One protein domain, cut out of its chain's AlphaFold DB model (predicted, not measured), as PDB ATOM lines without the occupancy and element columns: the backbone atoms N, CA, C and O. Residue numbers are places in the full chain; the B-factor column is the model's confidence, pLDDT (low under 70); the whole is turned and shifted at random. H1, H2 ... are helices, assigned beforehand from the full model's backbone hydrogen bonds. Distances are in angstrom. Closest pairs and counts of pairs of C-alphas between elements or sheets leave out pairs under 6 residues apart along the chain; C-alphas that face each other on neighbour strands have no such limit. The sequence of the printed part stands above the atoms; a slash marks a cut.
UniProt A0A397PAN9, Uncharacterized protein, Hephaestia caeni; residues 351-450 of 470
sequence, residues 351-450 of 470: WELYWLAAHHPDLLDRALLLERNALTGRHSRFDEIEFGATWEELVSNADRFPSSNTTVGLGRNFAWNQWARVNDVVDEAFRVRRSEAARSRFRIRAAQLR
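What this domain is: This is residues 351 to 450 of the 470 residues of an uncharacterized protein of Hephaestia caeni (UniProt A0A397PAN9). A long helix, H2, runs along the long axis, with H1 and H6 side by side at its first end; farther along, H5 packs on residues 368 to 372 of H2 at a steep tilt and leads away from it, and H4 lies side by side with H5. The small helix H3 lies at the far end of the body, and two long unnamed links join H4 to H5 and H5 to H6. The 100 printed residues include six named helices in the order H1 to H6 and no named strand, class all helix. The whole is compact, with a radius of gyration of the C-alphas of 13.7 A, and elongated, spanning 41 by 25 by 21 A.

Where its parts are: H1 holds residues 351 to 359, from C-alpha 351 at (30.204, 70.295, 57.070). H2, residues 361 to 375, is 21.2 A long. H3 is residues 384 to 387, H4 391 to 397 and H5 416 to 422. H6, residues 436 to 449, is 19.9 A long and ends at C-alpha 449 (28.402, 68.191, 52.543).

How they stand to each other: H1 and H6 touch at a shallow tilt of 25 degrees, opposite ways; their closest C-alphas, of Trp 351 and Ala 446, are 4.3 A apart. H2 touches H1 with residues 363 to 364 alone, closest C-alphas Leu 364 and Ala 357 at 5.8 A, at a steep tilt of 54 degrees. H2 touches H5 with residues 368 to 372 alone, closest C-alphas Leu 368 and Asn 417 at 5.7 A, at a steep tilt of 69 degrees, only just short of about perpendicular. H4 and H5 touch at a shallow tilt of 16 degrees, the same way, closest C-alphas Val 395 and Gln 418 at 4.4 A. H3 touches no helix; H3 and H4 are close but not clearly touching, closest C-alphas Glu 384 and Trp 391 at 7.2 A. H2 and H6 are apart. Every O i to N i+4 pair is within hydrogen-bond range in H1, H2, H4, H5 and H6; H3 is too short for one.

The domain as a whole: The two C-alphas farthest apart, of Ile 385 and Glu 436, are 41.0 A apart. The printed part has no cut. The links H4 to H5, 18 residues, and H5 to H6, 13 residues, are long. Mean pLDDT of the printed part is 86.3; residues 402 to 414 are under 70.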
ATOM      1  N   TRP A 351      30.652  71.599  56.576       89.81
ATOM      2  CA  TRP A 351      30.204  70.295  57.070       89.81
ATOM      3  C   TRP A 351      30.730  69.994  58.483       89.81
ATOM      4  O   TRP A 351      30.033  69.349  59.259       89.81
ATOM      5  N   GLU A 352      31.924  70.488  58.842       91.12
ATOM      6  CA  GLU A 352      32.493  70.334  60.187       91.12
ATOM      7  C   GLU A 352      31.746  71.185  61.214       91.12
ATOM      8  O   GLU A 352      31.595  70.750  62.351       91.12
ATOM      9  N   LEU A 353      31.262  72.368  60.822       93.25
ATOM     10  CA  LEU A 353      30.450  73.224  61.688       93.25
ATOM     11  C   LEU A 353      29.067  72.608  61.934       93.25
ATOM     12  O   LEU A 353      28.624  72.563  63.076       93.25
ATOM     13  N   TYR A 354      28.419  72.058  60.900       96.00
ATOM     14  CA  TYR A 354      27.183  71.282  61.077       96.00
ATOM     15  C   TYR A 354      27.402  70.040  61.944       96.00
ATOM     16  O   TYR A 354      26.583  69.732  62.806       96.00
ATOM     17  N   TRP A 355      28.517  69.333  61.741       95.25
ATOM     18  CA  TRP A 355      28.875  68.195  62.579       95.25
ATOM     19  C   TRP A 355      29.068  68.637  64.041       95.25
ATOM     20  O   TRP A 355      28.540  67.996  64.946       95.25
ATOM     21  N   LEU A 356      29.735  69.771  64.280       96.38
ATOM     22  CA  LEU A 356      29.905  70.319  65.625       96.38
ATOM     23  C   LEU A 356      28.550  70.704  66.241       96.38
ATOM     24  O   LEU A 356      28.278  70.300  67.360       96.38
ATOM     25  N   ALA A 357      27.664  71.368  65.489       97.75
ATOM     26  CA  ALA A 357      26.305  71.700  65.936       97.75
ATOM     27  C   ALA A 357      25.496  70.457  66.349       97.75
ATOM     28  O   ALA A 357      24.759  70.469  67.331       97.75
ATOM     29  N   ALA A 358      25.626  69.370  65.586       97.31
ATOM     30  CA  ALA A 358      24.924  68.119  65.841       97.31
ATOM     31  C   ALA A 358      25.438  67.375  67.083       97.31
ATOM     32  O   ALA A 358      24.645  66.830  67.860       97.31
ATOM     33  N   HIS A 359      26.759  67.279  67.219       95.94
ATOM     34  CA  HIS A 359      27.407  66.377  68.169       95.94
ATOM     35  C   HIS A 359      27.850  67.080  69.454       95.94
ATOM     36  O   HIS A 359      27.710  66.488  70.520       95.94
ATOM     37  N   HIS A 360      28.286  68.339  69.359       97.19
ATOM     38  CA  HIS A 360      28.796  69.162  70.462       97.19
ATOM     39  C   HIS A 360      28.280  70.608  70.351       97.19
ATOM     40  O   HIS A 360      29.059  71.530  70.076       97.19
ATOM     41  N   PRO A 361      26.959  70.835  70.498       97.75
ATOM     42  CA  PRO A 361      26.370  72.168  70.353       97.75
ATOM     43  C   PRO A 361      26.961  73.189  71.336       97.75
ATOM     44  O   PRO A 361      27.073  74.360  70.996       97.75
ATOM     45  N   ASP A 362      27.409  72.750  72.513       98.06
ATOM     46  CA  ASP A 362      28.114  73.564  73.505       98.06
ATOM     47  C   ASP A 362      29.481  74.067  73.004       98.06
ATOM     48  O   ASP A 362      29.855  75.216  73.242       98.06
ATOM     49  N   LEU A 363      30.222  73.240  72.263       97.81
ATOM     50  CA  LEU A 363      31.486  73.651  71.658       97.81
ATOM     51  C   LEU A 363      31.256  74.617  70.496       97.81
ATOM     52  O   LEU A 363      32.059  75.533  70.302       97.81
ATOM     53  N   LEU A 364      30.166  74.446  69.741       97.88
ATOM     54  CA  LEU A 364      29.794  75.424  68.724       97.88
ATOM     55  C   LEU A 364      29.373  76.755  69.366       97.88
ATOM     56  O   LEU A 364      29.884  77.782  68.934       97.88
ATOM     57  N   ASP A 365      28.561  76.752  70.430       98.06
ATOM     58  CA  ASP A 365      28.222  77.968  71.195       98.06
ATOM     59  C   ASP A 365      29.491  78.721  71.630       98.06
ATOM     60  O   ASP A 365      29.618  79.929  71.435       98.06
ATOM     61  N   ARG A 366      30.488  77.998  72.154       98.06
ATOM     62  CA  ARG A 366      31.788  78.576  72.532       98.06
ATOM     63  C   ARG A 366      32.555  79.150  71.341       98.06
ATOM     64  O   ARG A 366      33.180  80.201  71.466       98.06
ATOM     65  N   ALA A 367      32.536  78.487  70.186       96.56
ATOM     66  CA  ALA A 367      33.176  79.005  68.977       96.56
ATOM     67  C   ALA A 367      32.492  80.289  68.469       96.56
ATOM     68  O   ALA A 367      33.184  81.226  68.070       96.56
ATOM     69  N   LEU A 368      31.157  80.349  68.528       95.50
ATOM     70  CA  LEU A 368      30.369  81.531  68.169       95.50
ATOM     71  C   LEU A 368      30.624  82.697  69.132       95.50
ATOM     72  O   LEU A 368      30.858  83.821  68.685       95.50
ATOM     73  N   LEU A 369      30.672  82.421  70.438       96.50
ATOM     74  CA  LEU A 369      31.050  83.403  71.454       96.50
ATOM     75  C   LEU A 369      32.456  83.951  71.209       96.50
ATOM     76  O   LEU A 369      32.671  85.156  71.311       96.50
ATOM     77  N   LEU A 370      33.413  83.080  70.879       95.44
ATOM     78  CA  LEU A 370      34.782  83.501  70.614       95.44
ATOM     79  C   LEU A 370      34.861  84.462  69.422       95.44
ATOM     80  O   LEU A 370      35.585  85.452  69.492       95.44
ATOM     81  N   GLU A 371      34.130  84.175  68.342       92.94
ATOM     82  CA  GLU A 371      34.050  85.080  67.195       92.94
ATOM     83  C   GLU A 371      33.465  86.434  67.588       92.94
ATOM     84  O   GLU A 371      34.095  87.452  67.306       92.94
ATOM     85  N   ARG A 372      32.320  86.450  68.281       92.94
ATOM     86  CA  ARG A 372      31.700  87.694  68.752       92.94
ATOM     87  C   ARG A 372      32.681  88.503  69.596       92.94
ATOM     88  O   ARG A 372      33.000  89.629  69.245       92.94
ATOM     89  N   ASN A 373      33.249  87.889  70.633       94.19
ATOM     90  CA  ASN A 373      34.213  88.523  71.535       94.19
ATOM     91  C   ASN A 373      35.417  89.130  70.792       94.19
ATOM     92  O   ASN A 373      35.921  90.179  71.176       94.19
ATOM     93  N   ALA A 374      35.885  88.479  69.724       91.44
ATOM     94  CA  ALA A 374      37.003  88.976  68.933       91.44
ATOM     95  C   ALA A 374      36.635  90.117  67.972       91.44
ATOM     96  O   ALA A 374      37.506  90.911  67.623       91.44
ATOM     97  N   LEU A 375      35.386  90.179  67.509       88.50
ATOM     98  CA  LEU A 375      34.935  91.161  66.517       88.50
ATOM     99  C   LEU A 375      34.220  92.364  67.142       88.50
ATOM    100  O   LEU A 375      34.100  93.397  66.491       88.50
ATOM    101  N   THR A 376      33.842  92.272  68.415       89.94
ATOM    102  CA  THR A 376      33.203  93.356  69.179       89.94
ATOM    103  C   THR A 376      34.078  93.841  70.341       89.94
ATOM    104  O   THR A 376      33.671  94.707  71.109       89.94
ATOM    105  N   GLY A 377      35.261  93.246  70.521       88.81
ATOM    106  CA  GLY A 377      36.190  93.569  71.602       88.81
ATOM    107  C   GLY A 377      37.157  94.716  71.285       88.81
ATOM    108  O   GLY A 377      37.230  95.234  70.172       88.81
ATOM    109  N   ARG A 378      37.982  95.068  72.271       85.25
ATOM    110  CA  ARG A 378      38.978  96.155  72.273       85.25
ATOM    111  C   ARG A 378      40.029  96.041  71.177       85.25
ATOM    112  O   ARG A 378      40.600  97.044  70.759       85.25
ATOM    113  N   HIS A 379      40.338  94.819  70.754       80.94
ATOM    114  CA  HIS A 379      41.322  94.539  69.707       80.94
ATOM    115  C   HIS A 379      40.673  94.091  68.400       80.94
ATOM    116  O   HIS A 379      41.335  93.453  67.568       80.94
ATOM    117  N   SER A 380      39.388  94.418  68.228       81.94
ATOM    118  CA  SER A 380      38.668  94.096  67.013       81.94
ATOM    119  C   SER A 380      39.388  94.658  65.791       81.94
ATOM    120  O   SER A 380      39.913  95.770  65.779       81.94
ATOM    121  N   ARG A 381      39.446  93.823  64.755       75.25
ATOM    122  CA  ARG A 381      39.863  94.216  63.403       75.25
ATOM    123  C   ARG A 381      38.659  94.452  62.494       75.25
ATOM    124  O   ARG A 381      38.830  94.526  61.281       75.25
ATOM    125  N   PHE A 382      37.464  94.456  63.073       77.88
ATOM    126  CA  PHE A 382      36.234  94.833  62.413       77.88
ATOM    127  C   PHE A 382      36.041  96.336  62.603       77.88
ATOM    128  O   PHE A 382      36.118  96.825  63.728       77.88
ATOM    129  N   ASP A 383      35.823  97.048  61.507       78.31
ATOM    130  CA  ASP A 383      35.685  98.498  61.487       78.31
ATOM    131  C   ASP A 383      34.333  98.864  60.869       78.31
ATOM    132  O   ASP A 383      34.091  98.629  59.688       78.31
ATOM    133  N   GLU A 384      33.419  99.390  61.682       80.12
ATOM    134  CA  GLU A 384      32.061  99.733  61.244       80.12
ATOM    135  C   GLU A 384      32.059 100.700  60.052       80.12
ATOM    136  O   GLU A 384      31.217 100.572  59.167       80.12
ATOM    137  N   ILE A 385      33.023 101.621  59.983       77.69
ATOM    138  CA  ILE A 385      33.128 102.590  58.889       77.69
ATOM    139  C   ILE A 385      33.543 101.880  57.592       77.69
ATOM    140  O   ILE A 385      32.961 102.135  56.539       77.69
ATOM    141  N   GLU A 386      34.512 100.962  57.655       77.44
ATOM    142  CA  GLU A 386      34.944 100.128  56.527       77.44
ATOM    143  C   GLU A 386      33.812  99.208  56.041       77.44
ATOM    144  O   GLU A 386      33.657  99.004  54.835       77.44
ATOM    145  N   PHE A 387      33.021  98.653  56.963       76.94
ATOM    146  CA  PHE A 387      31.991  97.656  56.660       76.94
ATOM    147  C   PHE A 387      30.575  98.225  56.474       76.94
ATOM    148  O   PHE A 387      29.692  97.494  56.022       76.94
ATOM    149  N   GLY A 388      30.362  99.508  56.773       83.25
ATOM    150  CA  GLY A 388      29.099 100.235  56.611       83.25
ATOM    151  C   GLY A 388      28.013  99.922  57.647       83.25
ATOM    152  O   GLY A 388      26.908 100.444  57.518       83.25
ATOM    153  N   ALA A 389      28.297  99.058  58.624       84.62
ATOM    154  CA  ALA A 389      27.400  98.672  59.712       84.62
ATOM    155  C   ALA A 389      28.196  97.988  60.833       84.62
ATOM    156  O   ALA A 389      29.300  97.473  60.607       84.62
ATOM    157  N   THR A 390      27.625  97.944  62.035       87.62
ATOM    158  CA  THR A 390      28.208  97.204  63.160       87.62
ATOM    159  C   THR A 390      28.270  95.703  62.861       87.62
ATOM    160  O   THR A 390      27.538  95.164  62.020       87.62
ATOM    161  N   TRP A 391      29.140  94.983  63.576       87.88
ATOM    162  CA  TRP A 391      29.229  93.531  63.429       87.88
ATOM    163  C   TRP A 391      27.890  92.854  63.763       87.88
ATOM    164  O   TRP A 391      27.438  91.977  63.022       87.88
ATOM    165  N   GLU A 392      27.232  93.298  64.837       88.31
ATOM    166  CA  GLU A 392      25.912  92.839  65.269       88.31
ATOM    167  C   GLU A 392      24.846  92.999  64.181       88.31
ATOM    168  O   GLU A 392      24.099  92.051  63.918       88.31
ATOM    169  N   GLU A 393      24.779  94.159  63.524       87.69
ATOM    170  CA  GLU A 393      23.810  94.417  62.455       87.69
ATOM    171  C   GLU A 393      24.047  93.507  61.249       87.69
ATOM    172  O   GLU A 393      23.102  92.907  60.733       87.69
ATOM    173  N   LEU A 394      25.302  93.331  60.823       86.38
ATOM    174  CA  LEU A 394      25.619  92.452  59.692       86.38
ATOM    175  C   LEU A 394      25.312  90.987  59.988       86.38
ATOM    176  O   LEU A 394      24.807  90.254  59.133       86.38
ATOM    177  N   VAL A 395      25.632  90.536  61.195       87.81
ATOM    178  CA  VAL A 395      25.377  89.158  61.602       87.81
ATOM    179  C   VAL A 395      23.887  88.887  61.727       87.81
ATOM    180  O   VAL A 395      23.454  87.808  61.323       87.81
ATOM    181  N   SER A 396      23.113  89.853  62.226       88.25
ATOM    182  CA  SER A 396      21.673  89.705  62.462       88.25
ATOM    183  C   SER A 396      20.840  89.869  61.193       88.25
ATOM    184  O   SER A 396      19.888  89.117  60.993       88.25
ATOM    185  N   ASN A 397      21.224  90.792  60.307       86.44
ATOM    186  CA  ASN A 397      20.353  91.243  59.221       86.44
ATOM    187  C   ASN A 397      20.882  90.907  57.825       86.44
ATOM    188  O   ASN A 397      20.086  90.665  56.922       86.44
ATOM    189  N   ALA A 398      22.201  90.864  57.614       81.00
ATOM    190  CA  ALA A 398      22.734  90.699  56.264       81.00
ATOM    191  C   ALA A 398      22.696  89.236  55.796       81.00
ATOM    192  O   ALA A 398      23.104  88.322  56.520       81.00
ATOM    193  N   ASP A 399      22.282  89.018  54.547       79.31
ATOM    194  CA  ASP A 399      22.272  87.695  53.902       79.31
ATOM    195  C   ASP A 399      23.678  87.153  53.609       79.31
ATOM    196  O   ASP A 399      23.873  85.950  53.412       79.31
ATOM    197  N   ARG A 400      24.676  88.043  53.536       75.19
ATOM    198  CA  ARG A 400      26.079  87.708  53.261       75.19
ATOM    199  C   ARG A 400      27.018  88.560  54.098       75.19
ATOM    200  O   ARG A 400      26.710  89.707  54.406       75.19
ATOM    201  N   PHE A 401      28.167  87.999  54.465       75.44
ATOM    202  CA  PHE A 401      29.199  88.725  55.196       75.44
ATOM    203  C   PHE A 401      30.124  89.414  54.189       75.44
ATOM    204  O   PHE A 401      30.529  88.761  53.218       75.44
ATOM    205  N   PRO A 402      30.493  90.687  54.392       68.31
ATOM    206  CA  PRO A 402      31.443  91.361  53.519       68.31
ATOM    207  C   PRO A 402      32.782  90.614  53.494       68.31
ATOM    208  O   PRO A 402      33.303  90.188  54.526       68.31
ATOM    209  N   SER A 403      33.368  90.451  52.308       61.06
ATOM    210  CA  SER A 403      34.728  89.922  52.189       61.06
ATOM    211  C   SER A 403      35.739  91.030  52.481       61.06
ATOM    212  O   SER A 403      35.717  92.048  51.795       61.06
ATOM    213  N   SER A 404      36.659  90.821  53.427       57.41
ATOM    214  CA  SER A 404      37.762  91.755  53.692       57.41
ATOM    215  C   SER A 404      39.133  91.145  53.408       57.41
ATOM    216  O   SER A 404      39.354  89.939  53.551       57.41
ATOM    217  N   ASN A 405      40.086  92.002  53.035       52.81
ATOM    218  CA  ASN A 405      41.490  91.620  52.852       52.81
ATOM    219  C   ASN A 405      42.240  91.466  54.191       52.81
ATOM    220  O   ASN A 405      43.334  90.901  54.234       52.81
ATOM    221  N   THR A 406      41.669  91.970  55.287       50.09
ATOM    222  CA  THR A 406      42.299  92.093  56.611       50.09
ATOM    223  C   THR A 406      42.298  90.790  57.413       50.09
ATOM    224  O   THR A 406      43.156  90.608  58.285       50.09
ATOM    225  N   THR A 407      41.402  89.848  57.097       52.56
ATOM    226  CA  THR A 407      41.228  88.613  57.871       52.56
ATOM    227  C   THR A 407      41.252  87.377  56.970       52.56
ATOM    228  O   THR A 407      40.247  86.929  56.421       52.56
ATOM    229  N   VAL A 408      42.435  86.774  56.833       47.72
ATOM    230  CA  VAL A 408      42.641  85.500  56.127       47.72
ATOM    231  C   VAL A 408      42.166  84.334  57.006       47.72
ATOM    232  O   VAL A 408      42.965  83.513  57.443       47.72
ATOM    233  N   GLY A 409      40.862  84.247  57.285       47.75
ATOM    234  CA  GLY A 409      40.288  83.132  58.049       47.75
ATOM    235  C   GLY A 409      39.173  83.468  59.041       47.75
ATOM    236  O   GLY A 409      39.156  82.924  60.132       47.75
ATOM    237  N   LEU A 410      38.179  84.239  58.615       51.19
ATOM    238  CA  LEU A 410      36.791  84.106  59.082       51.19
ATOM    239  C   LEU A 410      36.053  83.205  58.087       51.19
ATOM    240  O   LEU A 410      35.405  83.695  57.169       51.19
ATOM    241  N   GLY A 411      36.349  81.902  58.065       48.94
ATOM    242  CA  GLY A 411      35.732  81.008  57.070       48.94
ATOM    243  C   GLY A 411      35.980  81.400  55.601       48.94
ATOM    244  O   GLY A 411      35.242  80.979  54.718       48.94
ATOM    245  N   ARG A 412      37.016  82.198  55.310       52.25
ATOM    246  CA  ARG A 412      37.425  82.694  53.980       52.25
ATOM    247  C   ARG A 412      36.377  83.434  53.136       52.25
ATOM    248  O   ARG A 412      36.810  83.934  52.115       52.25
ATOM    249  N   ASN A 413      35.104  83.523  53.536       53.09
ATOM    250  CA  ASN A 413      34.021  84.262  52.859       53.09
ATOM    251  C   ASN A 413      32.766  84.472  53.756       53.09
ATOM    252  O   ASN A 413      31.728  84.850  53.222       53.09
ATOM    253  N   PHE A 414      32.785  84.140  55.062       64.69
ATOM    254  CA  PHE A 414      31.594  84.256  55.929       64.69
ATOM    255  C   PHE A 414      31.921  84.234  57.436       64.69
ATOM    256  O   PHE A 414      32.774  83.458  57.865       64.69
ATOM    257  N   ALA A 415      31.202  85.015  58.248       83.44
ATOM    258  CA  ALA A 415      31.253  84.936  59.715       83.44
ATOM    259  C   ALA A 415      30.481  83.712  60.240       83.44
ATOM    260  O   ALA A 415      29.417  83.384  59.713       83.44
ATOM    261  N   TRP A 416      30.984  83.033  61.274       89.94
ATOM    262  CA  TRP A 416      30.341  81.852  61.856       89.94
ATOM    263  C   TRP A 416      28.967  82.160  62.440       89.94
ATOM    264  O   TRP A 416      28.045  81.393  62.186       89.94
ATOM    265  N   ASN A 417      28.801  83.271  63.160       92.44
ATOM    266  CA  ASN A 417      27.513  83.675  63.725       92.44
ATOM    267  C   ASN A 417      26.494  83.977  62.624       92.44
ATOM    268  O   ASN A 417      25.366  83.493  62.687       92.44
ATOM    269  N   GLN A 418      26.901  84.693  61.570       90.38
ATOM    270  CA  GLN A 418      26.011  84.949  60.436       90.38
ATOM    271  C   GLN A 418      25.648  83.647  59.720       90.38
ATOM    272  O   GLN A 418      24.477  83.395  59.451       90.38
ATOM    273  N   TRP A 419      26.633  82.787  59.441       91.75
ATOM    274  CA  TRP A 419      26.380  81.476  58.845       91.75
ATOM    275  C   TRP A 419      25.415  80.659  59.695       91.75
ATOM    276  O   TRP A 419      24.476  80.083  59.151       91.75
ATOM    277  N   ALA A 420      25.614  80.640  61.011       94.56
ATOM    278  CA  ALA A 420      24.769  79.897  61.923       94.56
ATOM    279  C   ALA A 420      23.326  80.421  61.892       94.56
ATOM    280  O   ALA A 420      22.403  79.616  61.801       94.56
ATOM    281  N   ARG A 421      23.122  81.745  61.880       94.81
ATOM    282  CA  ARG A 421      21.792  82.360  61.747       94.81
ATOM    283  C   ARG A 421      21.141  82.019  60.406       94.81
ATOM    284  O   ARG A 421      20.057  81.448  60.381       94.81
ATOM    285  N   VAL A 422      21.821  82.315  59.294       92.25
ATOM    286  CA  VAL A 422      21.307  82.115  57.922       92.25
ATOM    287  C   VAL A 422      20.940  80.652  57.654       92.25
ATOM    288  O   VAL A 422      20.067  80.365  56.843       92.25
ATOM    289  N   ASN A 423      21.592  79.711  58.336       93.94
ATOM    290  CA  ASN A 423      21.359  78.279  58.169       93.94
ATOM    291  C   ASN A 423      20.455  77.668  59.258       93.94
ATOM    292  O   ASN A 423      20.406  76.440  59.379       93.94
ATOM    293  N   ASP A 424      19.764  78.492  60.052       96.12
ATOM    294  CA  ASP A 424      18.893  78.054  61.153       96.12
ATOM    295  C   ASP A 424      19.609  77.088  62.125       96.12
ATOM    296  O   ASP A 424      19.072  76.073  62.579       96.12
ATOM    297  N   VAL A 425      20.889  77.353  62.394       97.88
ATOM    298  CA  VAL A 425      21.708  76.598  63.354       97.88
ATOM    299  C   VAL A 425      21.526  77.138  64.768       97.88
ATOM    300  O   VAL A 425      21.572  76.365  65.725       97.88
ATOM    301  N   VAL A 426      21.282  78.441  64.893       97.94
ATOM    302  CA  VAL A 426      21.016  79.128  66.161       97.94
ATOM    303  C   VAL A 426      19.574  79.625  66.242       97.94
ATOM    304  O   VAL A 426      18.898  79.749  65.221       97.94
ATOM    305  N   ASP A 427      19.099  79.861  67.459       96.50
ATOM    306  CA  ASP A 427      17.849  80.571  67.732       96.50
ATOM    307  C   ASP A 427      18.026  82.103  67.689       96.50
ATOM    308  O   ASP A 427      19.098  82.621  67.373       96.50
ATOM    309  N   GLU A 428      16.957  82.835  68.012       92.94
ATOM    310  CA  GLU A 428      16.930  84.306  68.048       92.94
ATOM    311  C   GLU A 428      17.910  84.903  69.071       92.94
ATOM    312  O   GLU A 428      18.367  86.031  68.910       92.94
ATOM    313  N   ALA A 429      18.287  84.135  70.097       93.50
ATOM    314  CA  ALA A 429      19.275  84.524  71.098       93.50
ATOM    315  C   ALA A 429      20.709  84.112  70.711       93.50
ATOM    316  O   ALA A 429      21.610  84.168  71.553       93.50
ATOM    317  N   PHE A 430      20.929  83.686  69.460       94.31
ATOM    318  CA  PHE A 430      22.204  83.180  68.949       94.31
ATOM    319  C   PHE A 430      22.745  81.956  69.709       94.31
ATOM    320  O   PHE A 430      23.951  81.708  69.727       94.31
ATOM    321  N   ARG A 431      21.861  81.151  70.312       97.25
ATOM    322  CA  ARG A 431      22.228  79.871  70.933       97.25
ATOM    323  C   ARG A 431      22.006  78.734  69.955       97.25
ATOM    324  O   ARG A 431      20.979  78.675  69.281       97.25
ATOM    325  N   VAL A 432      22.950  77.800  69.877       98.19
ATOM    326  CA  VAL A 432      22.855  76.649  68.972       98.19
ATOM    327  C   VAL A 432      21.627  75.818  69.331       98.19
ATOM    328  O   VAL A 432      21.461  75.387  70.473       98.19
ATOM    329  N   ARG A 433      20.767  75.556  68.343       98.31
ATOM    330  CA  ARG A 433      19.539  74.779  68.529       98.31
ATOM    331  C   ARG A 433      19.876  73.347  68.942       98.31
ATOM    332  O   ARG A 433      20.635  72.653  68.269       98.31
ATOM    333  N   ARG A 434      19.267  72.875  70.035       97.56
ATOM    334  CA  ARG A 434      19.586  71.565  70.642       97.56
ATOM    335  C   ARG A 434      18.482  70.515  70.523       97.56
ATOM    336  O   ARG A 434      18.689  69.386  70.960       97.56
ATOM    337  N   SER A 435      17.329  70.864  69.946       97.69
ATOM    338  CA  SER A 435      16.230  69.911  69.757       97.69
ATOM    339  C   SER A 435      16.664  68.741  68.873       97.69
ATOM    340  O   SER A 435      17.504  68.894  67.983       97.69
ATOM    341  N   GLU A 436      16.082  67.562  69.089       97.50
ATOM    342  CA  GLU A 436      16.461  66.366  68.327       97.50
ATOM    343  C   GLU A 436      16.188  66.524  66.823       97.50
ATOM    344  O   GLU A 436      16.982  66.072  65.995       97.50
ATOM    345  N   ALA A 437      15.128  67.254  66.461       97.44
ATOM    346  CA  ALA A 437      14.841  67.623  65.079       97.44
ATOM    347  C   ALA A 437      15.966  68.483  64.468       97.44
ATOM    348  O   ALA A 437      16.452  68.182  63.374       97.44
ATOM    349  N   ALA A 438      16.439  69.507  65.189       97.19
ATOM    350  CA  ALA A 438      17.542  70.354  64.735       97.19
ATOM    351  C   ALA A 438      18.853  69.559  64.625       97.19
ATOM    352  O   ALA A 438      19.508  69.576  63.582       97.19
ATOM    353  N   ARG A 439      19.201  68.775  65.654       97.19
ATOM    354  CA  ARG A 439      20.410  67.934  65.654       97.19
ATOM    355  C   ARG A 439      20.393  66.897  64.534       97.19
ATOM    356  O   ARG A 439      21.429  66.652  63.916       97.19
ATOM    357  N   SER A 440      19.238  66.297  64.248       97.50
ATOM    358  CA  SER A 440      19.066  65.368  63.125       97.50
ATOM    359  C   SER A 440      19.281  66.064  61.783       97.50
ATOM    360  O   SER A 440      20.046  65.572  60.950       97.50
ATOM    361  N   ARG A 441      18.708  67.257  61.595       97.81
ATOM    362  CA  ARG A 441      18.945  68.087  60.405       97.81
ATOM    363  C   ARG A 441      20.428  68.422  60.231       97.81
ATOM    364  O   ARG A 441      20.954  68.291  59.126       97.81
ATOM    365  N   PHE A 442      21.123  68.801  61.301       97.81
ATOM    366  CA  PHE A 442      22.556  69.103  61.251       97.81
ATOM    367  C   PHE A 442      23.397  67.872  60.897       97.81
ATOM    368  O   PHE A 442      24.305  67.986  60.073       97.81
ATOM    369  N   ARG A 443      23.063  66.679  61.417       95.94
ATOM    370  CA  ARG A 443      23.707  65.414  61.012       95.94
ATOM    371  C   ARG A 443      23.541  65.143  59.520       95.94
ATOM    372  O   ARG A 443      24.521  64.821  58.851       95.94
ATOM    373  N   ILE A 444      22.328  65.316  58.992       95.25
ATOM    374  CA  ILE A 444      22.037  65.134  57.563       95.25
ATOM    375  C   ILE A 444      22.848  66.126  56.724       95.25
ATOM    376  O   ILE A 444      23.514  65.719  55.774       95.25
ATOM    377  N   ARG A 445      22.867  67.413  57.096       94.88
ATOM    378  CA  ARG A 445      23.654  68.439  56.389       94.88
ATOM    379  C   ARG A 445      25.153  68.163  56.438       94.88
ATOM    380  O   ARG A 445      25.823  68.275  55.413       94.88
ATOM    381  N   ALA A 446      25.676  67.760  57.593       92.12
ATOM    382  CA  ALA A 446      27.070  67.357  57.731       92.12
ATOM    383  C   ALA A 446      27.404  66.179  56.805       92.12
ATOM    384  O   ALA A 446      28.413  66.228  56.108       92.12
ATOM    385  N   ALA A 447      26.549  65.155  56.750       89.56
ATOM    386  CA  ALA A 447      26.740  63.995  55.884       89.56
ATOM    387  C   ALA A 447      26.672  64.355  54.389       89.56
ATOM    388  O   ALA A 447      27.536  63.928  53.630       89.56
ATOM    389  N   GLN A 448      25.705  65.181  53.975       90.69
ATOM    390  CA  GLN A 448      25.540  65.624  52.582       90.69
ATOM    391  C   GLN A 448      26.734  66.439  52.068       90.69
ATOM    392  O   GLN A 448      27.125  66.315  50.911       90.69
ATOM    393  N   LEU A 449      27.306  67.294  52.919       88.19
ATOM    394  CA  LEU A 449      28.402  68.191  52.543       88.19
ATOM    395  C   LEU A 449      29.792  67.558  52.711       88.19
ATOM    396  O   LEU A 449      30.784  68.108  52.220       88.19
ATOM    397  N   ARG A 450      29.892  66.434  53.428       83.56
ATOM    398  CA  ARG A 450      31.150  65.723  53.664       83.56
ATOM    399  C   ARG A 450      31.535  64.914  52.425       83.56
ATOM    400  O   ARG A 450      30.803  64.034  51.991       83.56
TER     401      ARG A 450